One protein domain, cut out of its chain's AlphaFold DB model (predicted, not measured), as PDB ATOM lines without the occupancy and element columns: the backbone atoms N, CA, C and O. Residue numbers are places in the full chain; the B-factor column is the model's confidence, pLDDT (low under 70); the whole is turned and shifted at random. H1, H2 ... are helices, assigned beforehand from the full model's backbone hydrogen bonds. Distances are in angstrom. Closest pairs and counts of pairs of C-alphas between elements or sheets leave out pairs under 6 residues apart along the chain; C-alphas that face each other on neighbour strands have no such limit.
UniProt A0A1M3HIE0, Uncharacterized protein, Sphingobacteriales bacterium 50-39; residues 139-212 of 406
ATOM      1  N   VAL A 139       4.533   4.196 -26.870       85.00
ATOM      2  CA  VAL A 139       4.078   5.565 -26.672       85.00
ATOM      3  C   VAL A 139       4.200   6.271 -28.020       85.00
ATOM      4  O   VAL A 139       5.250   6.130 -28.647       85.00
ATOM      5  N   PRO A 140       3.208   7.078 -28.435       86.62
ATOM      6  CA  PRO A 140       3.244   7.791 -29.707       86.62
ATOM      7  C   PRO A 140       4.587   8.474 -29.952       86.62
ATOM      8  O   PRO A 140       5.007   9.350 -29.184       86.62
ATOM      9  N   ILE A 141       5.288   8.066 -31.015       88.44
ATOM     10  CA  ILE A 141       6.716   8.375 -31.157       88.44
ATOM     11  C   ILE A 141       6.952   9.880 -31.267       88.44
ATOM     12  O   ILE A 141       7.930  10.400 -30.737       88.44
ATOM     13  N   ARG A 142       6.015  10.616 -31.875       86.50
ATOM     14  CA  ARG A 142       6.092  12.080 -31.993       86.50
ATOM     15  C   ARG A 142       6.092  12.781 -30.634       86.50
ATOM     16  O   ARG A 142       6.727  13.823 -30.506       86.50
ATOM     17  N   LEU A 143       5.438  12.223 -29.614       82.56
ATOM     18  CA  LEU A 143       5.443  12.797 -28.263       82.56
ATOM     19  C   LEU A 143       6.808  12.649 -27.583       82.56
ATOM     20  O   LEU A 143       7.216  13.532 -26.831       82.56
ATOM     21  N   LEU A 144       7.515  11.552 -27.855       84.88
ATOM     22  CA  LEU A 144       8.854  11.316 -27.317       84.88
ATOM     23  C   LEU A 144       9.911  12.091 -28.108       84.88
ATOM     24  O   LEU A 144      10.750  12.771 -27.525       84.88
ATOM     25  N   ALA A 145       9.839  12.015 -29.434       85.69
ATOM     26  CA  ALA A 145      10.885  12.468 -30.338       85.69
ATOM     27  C   ALA A 145      10.847  13.988 -30.606       85.69
ATOM     28  O   ALA A 145      11.847  14.567 -31.018       85.69
ATOM     29  N   SER A 146       9.716  14.661 -30.350       77.25
ATOM     30  CA  SER A 146       9.600  16.128 -30.493       77.25
ATOM     31  C   SER A 146      10.382  16.919 -29.441       77.25
ATOM     32  O   SER A 146      10.593  18.120 -29.602       77.25
ATOM     33  N   ARG A 147      10.825  16.268 -28.361       66.62
ATOM     34  CA  ARG A 147      11.605  16.905 -27.301       66.62
ATOM     35  C   ARG A 147      13.090  16.893 -27.674       66.62
ATOM     36  O   ARG A 147      13.751  15.865 -27.572       66.62
ATOM     37  N   SER A 148      13.630  18.042 -28.078       65.06
ATOM     38  CA  SER A 148      15.080  18.250 -28.172       65.06
ATOM     39  C   SER A 148      15.620  18.734 -26.824       65.06
ATOM     40  O   SER A 148      15.164  19.755 -26.305       65.06
ATOM     41  N   MET A 149      16.591  18.023 -26.252       66.44
ATOM     42  CA  MET A 149      17.336  18.480 -25.075       66.44
ATOM     43  C   MET A 149      18.722  18.966 -25.501       66.44
ATOM     44  O   MET A 149      19.514  18.181 -26.009       66.44
ATOM     45  N   GLY A 150      19.019  20.250 -25.275       77.19
ATOM     46  CA  GLY A 150      20.329  20.829 -25.589       77.19
ATOM     47  C   GLY A 150      20.699  20.679 -27.067       77.19
ATOM     48  O   GLY A 150      19.944  21.103 -27.938       77.19
ATOM     49  N   GLU A 151      21.853  20.068 -27.330       75.50
ATOM     50  CA  GLU A 151      22.404  19.854 -28.676       75.50
ATOM     51  C   GLU A 151      21.887  18.576 -29.360       75.50
ATOM     52  O   GLU A 151      22.289  18.277 -30.484       75.50
ATOM     53  N   CYS A 152      20.985  17.816 -28.721       83.81
ATOM     54  CA  CYS A 152      20.513  16.562 -29.301       83.81
ATOM     55  C   CYS A 152      19.677  16.780 -30.557       83.81
ATOM     56  O   CYS A 152      18.742  17.591 -30.529       83.81
ATOM     57  N   PRO A 153      19.932  15.997 -31.625       85.56
ATOM     58  CA  PRO A 153      19.107  16.029 -32.818       85.56
ATOM     59  C   PRO A 153      17.626  15.844 -32.473       85.56
ATOM     60  O   PRO A 153      17.256  14.959 -31.690       85.56
ATOM     61  N   ALA A 154      16.768  16.682 -33.052       84.25
ATOM     62  CA  ALA A 154      15.327  16.515 -32.919       84.25
ATOM     63  C   ALA A 154      14.883  15.201 -33.581       84.25
ATOM     64  O   ALA A 154      15.561  14.673 -34.464       84.25
ATOM     65  N   TYR A 155      13.733  14.671 -33.164       89.12
ATOM     66  CA  TYR A 155      13.130  13.468 -33.744       89.12
ATOM     67  C   TYR A 155      14.045  12.236 -33.735       89.12
ATOM     68  O   TYR A 155      14.019  11.433 -34.663       89.12
ATOM     69  N   PHE A 156      14.867  12.097 -32.693       91.06
ATOM     70  CA  PHE A 156      15.877  11.038 -32.578       91.06
ATOM     71  C   PHE A 156      16.923  11.030 -33.700       91.06
ATOM     72  O   PHE A 156      17.506   9.991 -34.000       91.06
ATOM     73  N   GLY A 157      17.146  12.180 -34.341       89.62
ATOM     74  CA  GLY A 157      18.001  12.278 -35.518       89.62
ATOM     75  C   GLY A 157      17.324  11.777 -36.791       89.62
ATOM     76  O   GLY A 157      17.998  11.562 -37.782       89.62
ATOM     77  N   ILE A 158      16.005  11.592 -36.831       91.81
ATOM     78  CA  ILE A 158      15.302  11.158 -38.046       91.81
ATOM     79  C   ILE A 158      14.732  12.384 -38.760       91.81
ATOM     80  O   ILE A 158      13.935  13.127 -38.186       91.81
ATOM     81  N   THR A 159      15.104  12.595 -40.024       90.62
ATOM     82  CA  THR A 159      14.595  13.713 -40.831       90.62
ATOM     83  C   THR A 159      14.264  13.294 -42.257       90.62
ATOM     84  O   THR A 159      14.989  12.524 -42.876       90.62
ATOM     85  N   SER A 160      13.182  13.854 -42.797       91.88
ATOM     86  CA  SER A 160      12.819  13.743 -44.216       91.88
ATOM     87  C   SER A 160      13.151  15.017 -45.001       91.88
ATOM     88  O   SER A 160      12.893  15.090 -46.200       91.88
ATOM     89  N   ASP A 161      13.743  16.024 -44.349       91.44
ATOM     90  CA  ASP A 161      14.215  17.240 -45.006       91.44
ATOM     91  C   ASP A 161      15.569  16.975 -45.673       91.44
ATOM     92  O   ASP A 161      16.608  16.861 -45.016       91.44
ATOM     93  N   THR A 162      15.552  16.895 -47.001       91.00
ATOM     94  CA  THR A 162      16.737  16.645 -47.827       91.00
ATOM     95  C   THR A 162      17.804  17.729 -47.676       91.00
ATOM     96  O   THR A 162      18.994  17.416 -47.644       91.00
ATOM     97  N   ALA A 163      17.417  19.005 -47.580       88.38
ATOM     98  CA  ALA A 163      18.375  20.104 -47.455       88.38
ATOM     99  C   ALA A 163      19.081  20.045 -46.096       88.38
ATOM    100  O   ALA A 163      20.302  20.208 -46.008       88.38
ATOM    101  N   TYR A 164      18.318  19.748 -45.048       83.38
ATOM    102  CA  TYR A 164      18.837  19.608 -43.699       83.38
ATOM    103  C   TYR A 164      19.718  18.360 -43.545       83.38
ATOM    104  O   TYR A 164      20.831  18.456 -43.024       83.38
ATOM    105  N   TYR A 165      19.284  17.211 -44.075       85.00
ATOM    106  CA  TYR A 165      20.088  15.987 -44.115       85.00
ATOM    107  C   TYR A 165      21.414  16.203 -44.854       85.00
ATOM    108  O   TYR A 165      22.470  15.882 -44.319       85.00
ATOM    109  N   ASN A 166      21.397  16.823 -46.038       87.25
ATOM    110  CA  ASN A 166      22.623  17.080 -46.799       87.25
ATOM    111  C   ASN A 166      23.625  17.951 -46.026       87.25
ATOM    112  O   ASN A 166      24.835  17.755 -46.148       87.25
ATOM    113  N   LYS A 167      23.130  18.887 -45.209       87.69
ATOM    114  CA  LYS A 167      23.962  19.754 -44.368       87.69
ATOM    115  C   LYS A 167      24.494  19.046 -43.116       87.69
ATOM    116  O   LYS A 167      25.613  19.329 -42.699       87.69
ATOM    117  N   TYR A 168      23.720  18.133 -42.530       82.31
ATOM    118  CA  TYR A 168      23.997  17.517 -41.225       82.31
ATOM    119  C   TYR A 168      23.989  15.985 -41.264       82.31
ATOM    120  O   TYR A 168      23.617  15.350 -40.284       82.31
ATOM    121  N   LYS A 169      24.415  15.368 -42.370       81.44
ATOM    122  CA  LYS A 169      24.319  13.912 -42.603       81.44
ATOM    123  C   LYS A 169      24.913  13.032 -41.499       81.44
ATOM    124  O   LYS A 169      24.508  11.890 -41.351       81.44
ATOM    125  N   ILE A 170      25.879  13.555 -40.741       79.62
ATOM    126  CA  ILE A 170      26.506  12.848 -39.617       79.62
ATOM    127  C   ILE A 170      25.600  12.776 -38.388       79.62
ATOM    128  O   ILE A 170      25.846  11.950 -37.527       79.62
ATOM    129  N   TYR A 171      24.591  13.650 -38.305       78.56
ATOM    130  CA  TYR A 171      23.670  13.789 -37.180       78.56
ATOM    131  C   TYR A 171      22.279  13.205 -37.451       78.56
ATOM    132  O   TYR A 171      21.450  13.160 -36.542       78.56
ATOM    133  N   TYR A 172      21.992  12.812 -38.697       86.06
ATOM    134  CA  TYR A 172      20.632  12.485 -39.100       86.06
ATOM    135  C   TYR A 172      20.534  11.280 -40.030       86.06
ATOM    136  O   TYR A 172      21.358  11.083 -40.917       86.06
ATOM    137  N   THR A 173      19.453  10.530 -39.865       89.56
ATOM    138  CA  THR A 173      18.998   9.433 -40.714       89.56
ATOM    139  C   THR A 173      17.882   9.947 -41.619       89.56
ATOM    140  O   THR A 173      16.911  10.536 -41.137       89.56
ATOM    141  N   PHE A 174      18.016   9.739 -42.934       91.81
ATOM    142  CA  PHE A 174      17.025  10.184 -43.916       91.81
ATOM    143  C   PHE A 174      15.819   9.232 -43.963       91.81
ATOM    144  O   PHE A 174      15.827   8.238 -44.688       91.81
ATOM    145  N   ASP A 175      14.797   9.512 -43.151       93.75
ATOM    146  CA  ASP A 175      13.543   8.749 -43.073       93.75
ATOM    147  C   ASP A 175      12.427   9.605 -42.430       93.75
ATOM    148  O   ASP A 175      12.611  10.770 -42.078       93.75
ATOM    149  N   THR A 176      11.236   9.036 -42.254       93.25
ATOM    150  CA  THR A 176      10.109   9.676 -41.570       93.25
ATOM    151  C   THR A 176       9.889   9.054 -40.196       93.25
ATOM    152  O   THR A 176       9.554   7.878 -40.091       93.25
ATOM    153  N   VAL A 177       9.961   9.859 -39.128       91.88
ATOM    154  CA  VAL A 177       9.820   9.387 -37.733       91.88
ATOM    155  C   VAL A 177       8.542   8.570 -37.486       91.88
ATOM    156  O   VAL A 177       8.541   7.623 -36.711       91.88
ATOM    157  N   SER A 178       7.449   8.883 -38.190       92.25
ATOM    158  CA  SER A 178       6.151   8.202 -38.021       92.25
ATOM    159  C   SER A 178       6.141   6.754 -38.526       92.25
ATOM    160  O   SER A 178       5.258   5.994 -38.149       92.25
ATOM    161  N   LYS A 179       7.130   6.349 -39.332       94.75
ATOM    162  CA  LYS A 179       7.331   4.953 -39.749       94.75
ATOM    163  C   LYS A 179       7.685   4.039 -38.572       94.75
ATOM    164  O   LYS A 179       7.448   2.840 -38.636       94.75
ATOM    165  N   TYR A 180       8.224   4.618 -37.503       93.75
ATOM    166  CA  TYR A 180       8.663   3.907 -36.306       93.75
ATOM    167  C   TYR A 180       7.610   3.925 -35.185       93.75
ATOM    168  O   TYR A 180       7.914   3.596 -34.038       93.75
ATOM    169  N   GLU A 181       6.368   4.294 -35.499       90.75
ATOM    170  CA  GLU A 181       5.235   4.193 -34.580       90.75
ATOM    171  C   GLU A 181       4.968   2.729 -34.200       90.75
ATOM    172  O   GLU A 181       5.056   1.840 -35.044       90.75
ATOM    173  N   ASN A 182       4.619   2.464 -32.936       89.19
ATOM    174  CA  ASN A 182       4.524   1.097 -32.398       89.19
ATOM    175  C   ASN A 182       5.788   0.244 -32.643       89.19
ATOM    176  O   ASN A 182       5.680  -0.933 -32.979       89.19
ATOM    177  N   THR A 183       6.982   0.815 -32.476       93.06
ATOM    178  CA  THR A 183       8.255   0.069 -32.489       93.06
ATOM    179  C   THR A 183       9.036   0.303 -31.193       93.06
ATOM    180  O   THR A 183       8.593   1.065 -30.331       93.06
ATOM    181  N   LEU A 184      10.218  -0.307 -31.042       93.50
ATOM    182  CA  LEU A 184      11.111  -0.034 -29.906       93.50
ATOM    183  C   LEU A 184      11.474   1.451 -29.759       93.50
ATOM    184  O   LEU A 184      11.621   1.917 -28.631       93.50
ATOM    185  N   LEU A 185      11.575   2.209 -30.858       93.50
ATOM    186  CA  LEU A 185      11.869   3.651 -30.811       93.50
ATOM    187  C   LEU A 185      10.728   4.447 -30.169       93.50
ATOM    188  O   LEU A 185      10.949   5.497 -29.568       93.50
ATOM    189  N   ALA A 186       9.506   3.932 -30.262       91.75
ATOM    190  CA  ALA A 186       8.312   4.511 -29.674       91.75
ATOM    191  C   ALA A 186       8.184   4.129 -28.184       91.75
ATOM    192  O   ALA A 186       7.106   3.779 -27.728       91.75
ATOM    193  N   THR A 187       9.273   4.136 -27.407       90.88
ATOM    194  CA  THR A 187       9.264   3.756 -25.978       90.88
ATOM    195  C   THR A 187      10.030   4.763 -25.115       90.88
ATOM    196  O   THR A 187      10.975   5.418 -25.566       90.88
ATOM    197  N   ARG A 188       9.644   4.899 -23.840       87.69
ATOM    198  CA  ARG A 188      10.333   5.794 -22.881       87.69
ATOM    199  C   ARG A 188      11.743   5.297 -22.563       87.69
ATOM    200  O   ARG A 188      12.641   6.063 -22.212       87.69
ATOM    201  N   GLU A 189      11.928   3.996 -22.690       91.25
ATOM    202  CA  GLU A 189      13.167   3.288 -22.462       91.25
ATOM    203  C   GLU A 189      14.161   3.594 -23.586       91.25
ATOM    204  O   GLU A 189      15.317   3.909 -23.292       91.25
ATOM    205  N   PHE A 190      13.717   3.633 -24.848       93.38
ATOM    206  CA  PHE A 190      14.548   4.145 -25.940       93.38
ATOM    207  C   PHE A 190      14.881   5.631 -25.756       93.38
ATOM    208  O   PHE A 190      16.049   6.004 -25.850       93.38
ATOM    209  N   LEU A 191      13.897   6.466 -25.391       89.75
ATOM    210  CA  LEU A 191      14.126   7.889 -25.100       89.75
ATOM    211  C   LEU A 191      15.237   8.091 -24.055       89.75
ATOM    212  O   LEU A 191      16.080   8.969 -24.213       89.75
ATOM    213  N   SER A 192      15.276   7.257 -23.012       89.00
ATOM    214  CA  SER A 192      16.301   7.331 -21.963       89.00
ATOM    215  C   SER A 192      17.712   7.043 -22.490       89.00
ATOM    216  O   SER A 192      18.662   7.714 -22.093       89.00
ATOM    217  N   ARG A 193      17.861   6.083 -23.412       92.19
ATOM    218  CA  ARG A 193      19.141   5.786 -24.081       92.19
ATOM    219  C   ARG A 193      19.541   6.912 -25.026       92.19
ATOM    220  O   ARG A 193      20.698   7.328 -25.026       92.19
ATOM    221  N   TYR A 194      18.571   7.440 -25.769       91.00
ATOM    222  CA  TYR A 194      18.791   8.560 -26.671       91.00
ATOM    223  C   TYR A 194      19.237   9.816 -25.927       91.00
ATOM    224  O   TYR A 194      20.205  10.439 -26.334       91.00
ATOM    225  N   TYR A 195      18.612  10.166 -24.805       86.69
ATOM    226  CA  TYR A 195      19.050  11.306 -23.994       86.69
ATOM    227  C   TYR A 195      20.394  11.096 -23.309       86.69
ATOM    228  O   TYR A 195      21.086  12.073 -23.038       86.69
ATOM    229  N   TYR A 196      20.765   9.850 -23.023       88.12
ATOM    230  CA  TYR A 196      22.060   9.570 -22.425       88.12
ATOM    231  C   TYR A 196      23.217   9.766 -23.415       88.12
ATOM    232  O   TYR A 196      24.266  10.275 -23.028       88.12
ATOM    233  N   LEU A 197      23.031   9.383 -24.684       87.50
ATOM    234  CA  LEU A 197      24.086   9.471 -25.699       87.50
ATOM    235  C   LEU A 197      23.980  10.683 -26.606       87.50
ATOM    236  O   LEU A 197      25.008  11.232 -26.979       87.50
ATOM    237  N   CYS A 198      22.765  11.085 -26.972       83.50
ATOM    238  CA  CYS A 198      22.523  12.212 -27.865       83.50
ATOM    239  C   CYS A 198      23.119  11.992 -29.278       83.50
ATOM    240  O   CYS A 198      23.438  12.951 -29.976       83.50
ATOM    241  N   MET A 199      23.292  10.725 -29.696       81.12
ATOM    242  CA  MET A 199      24.001  10.344 -30.925       81.12
ATOM    243  C   MET A 199      23.088   9.651 -31.953       81.12
ATOM    244  O   MET A 199      22.284   8.799 -31.578       81.12
ATOM    245  N   PRO A 200      23.251   9.929 -33.255       74.25
ATOM    246  CA  PRO A 200      22.455   9.305 -34.320       74.25
ATOM    247  C   PRO A 200      22.817   7.841 -34.567       74.25
ATOM    248  O   PRO A 200      21.947   7.051 -34.928       74.25
ATOM    249  N   ASP A 201      24.079   7.460 -34.344       83.12
ATOM    250  CA  ASP A 201      24.530   6.073 -34.506       83.12
ATOM    251  C   ASP A 201      23.752   5.121 -33.594       83.12
ATOM    252  O   ASP A 201      23.386   4.024 -34.016       83.12
ATOM    253  N   LEU A 202      23.387   5.579 -32.389       90.62
ATOM    254  CA  LEU A 202      22.473   4.853 -31.510       90.62
ATOM    255  C   LEU A 202      21.140   4.579 -32.215       90.62
ATOM    256  O   LEU A 202      20.681   3.438 -32.242       90.62
ATOM    257  N   THR A 203      20.506   5.612 -32.777       91.69
ATOM    258  CA  THR A 203      19.217   5.466 -33.464       91.69
ATOM    259  C   THR A 203      19.325   4.475 -34.621       91.69
ATOM    260  O   THR A 203      18.456   3.616 -34.760       91.69
ATOM    261  N   ASN A 204      20.404   4.528 -35.405       91.38
ATOM    262  CA  ASN A 204      20.633   3.602 -36.517       91.38
ATOM    263  C   ASN A 204      20.761   2.145 -36.063       91.38
ATOM    264  O   ASN A 204      20.149   1.265 -36.668       91.38
ATOM    265  N   ILE A 205      21.500   1.891 -34.980       93.38
ATOM    266  CA  ILE A 205      21.626   0.546 -34.407       93.38
ATOM    267  C   ILE A 205      20.244   0.036 -33.980       93.38
ATOM    268  O   ILE A 205      19.844  -1.063 -34.347       93.38
ATOM    269  N   TYR A 206      19.450   0.851 -33.288       95.06
ATOM    270  CA  TYR A 206      18.105   0.442 -32.876       95.06
ATOM    271  C   TYR A 206      17.151   0.209 -34.057       95.06
ATOM    272  O   TYR A 206      16.382  -0.752 -34.035       95.06
ATOM    273  N   ILE A 207      17.218   1.033 -35.109       95.00
ATOM    274  CA  ILE A 207      16.453   0.841 -36.353       95.00
ATOM    275  C   ILE A 207      16.803  -0.495 -37.024       95.00
ATOM    276  O   ILE A 207      15.919  -1.161 -37.558       95.00
ATOM    277  N   ALA A 208      18.068  -0.915 -36.983       95.62
ATOM    278  CA  ALA A 208      18.492  -2.192 -37.555       95.62
ATOM    279  C   ALA A 208      17.985  -3.415 -36.764       95.62
ATOM    280  O   ALA A 208      17.985  -4.526 -37.292       95.62
ATOM    281  N   HIS A 209      17.526  -3.220 -35.522       96.38
ATOM    282  CA  HIS A 209      17.196  -4.293 -34.580       96.38
ATOM    283  C   HIS A 209      15.804  -4.154 -33.940       96.38
ATOM    284  O   HIS A 209      15.580  -4.660 -32.842       96.38
ATOM    285  N   LEU A 210      14.842  -3.525 -34.627       94.81
ATOM    286  CA  LEU A 210      13.495  -3.239 -34.098       94.81
ATOM    287  C   LEU A 210      12.739  -4.454 -33.529       94.81
ATOM    288  O   LEU A 210      11.915  -4.284 -32.630       94.81
ATOM    289  N   ASP A 211      13.017  -5.657 -34.037       93.25
ATOM    290  CA  ASP A 211      12.359  -6.903 -33.623       93.25
ATOM    291  C   ASP A 211      13.072  -7.638 -32.471       93.25
ATOM    292  O   ASP A 211      12.553  -8.634 -31.955       93.25
ATOM    293  N   SER A 212      14.247  -7.156 -32.055       95.81
ATOM    294  CA  SER A 212      15.045  -7.755 -30.975       95.81
ATOM    295  C   SER A 212      14.495  -7.371 -29.600       95.81
ATOM    296  O   SER A 212      13.679  -6.457 -29.450       95.81
TER     297      SER A 212
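Overview. This is residues 139 to 212 of the 406 residues of an uncharacterized protein of Sphingobacteriales bacterium 50-39 (UniProt A0A1M3HIE0). A body of short helices, H1, H4, H5 and H6, is set loosely round the short helix H2 in its middle, with the longest helix, H5, along one side. H3 forms a small head at one end of the longest axis, reached by two stretches that run side by side where residues 158 to 159 pair in parallel with residues 173 to 174. The printed part has 74 residues with six named helices, H1 to H6 in chain order, and no named strand: all helix. It is compact, with a radius of gyration of the C-alphas of 11.2 A and spans of 30 by 24 by 20 A.

Along the chain. H5, residues 188 to 197, is 14.5 A long and begins at C-alpha 188 (10.333, 5.794, -22.881). H6, residues 200 to 208, is 12.6 A long and ends at C-alpha 208 (18.492, -2.192, -37.555). H3, residues 162 to 168, is 9.9 A long. H1 is residues 141 to 145, from C-alpha 141 (6.716, 8.375, -31.157); H2 is residues 154 to 157 and H4 residues 177 to 180.

Arrangement. H5 and H6 are close but not clearly touching, C-alphas 194 and 202 being closest at 7.1 A, at a steep tilt of 38 degrees, opposite ways. H1 and H5 only just touch, with 3 pairs of C-alphas within 8 A, the closest Leu 144 and Leu 191 at 6.7 A. H1 touches H2, closest C-alphas 145 and 155 at 4.2 A, and H4, closest C-alphas 141 and 178 at 6.9 A. H2 touches H6, closest C-alphas 157 and 200 at 5.5 A. H3 is apart from the other five helices. Every O i to N i+4 pair is within hydrogen-bond range in H1, H3, H5 and H6; H2 and H4 are too short for such a pair, and each has its one O i to N i+3 pair within range.

Size, cuts and confidence. The C-alphas farthest apart, Ala 163 and Ser 212, are 32.5 A apart. The printed part has no cut and no long link. Mean pLDDT of the printed part is 87.6; residues 147 to 149 are under 70.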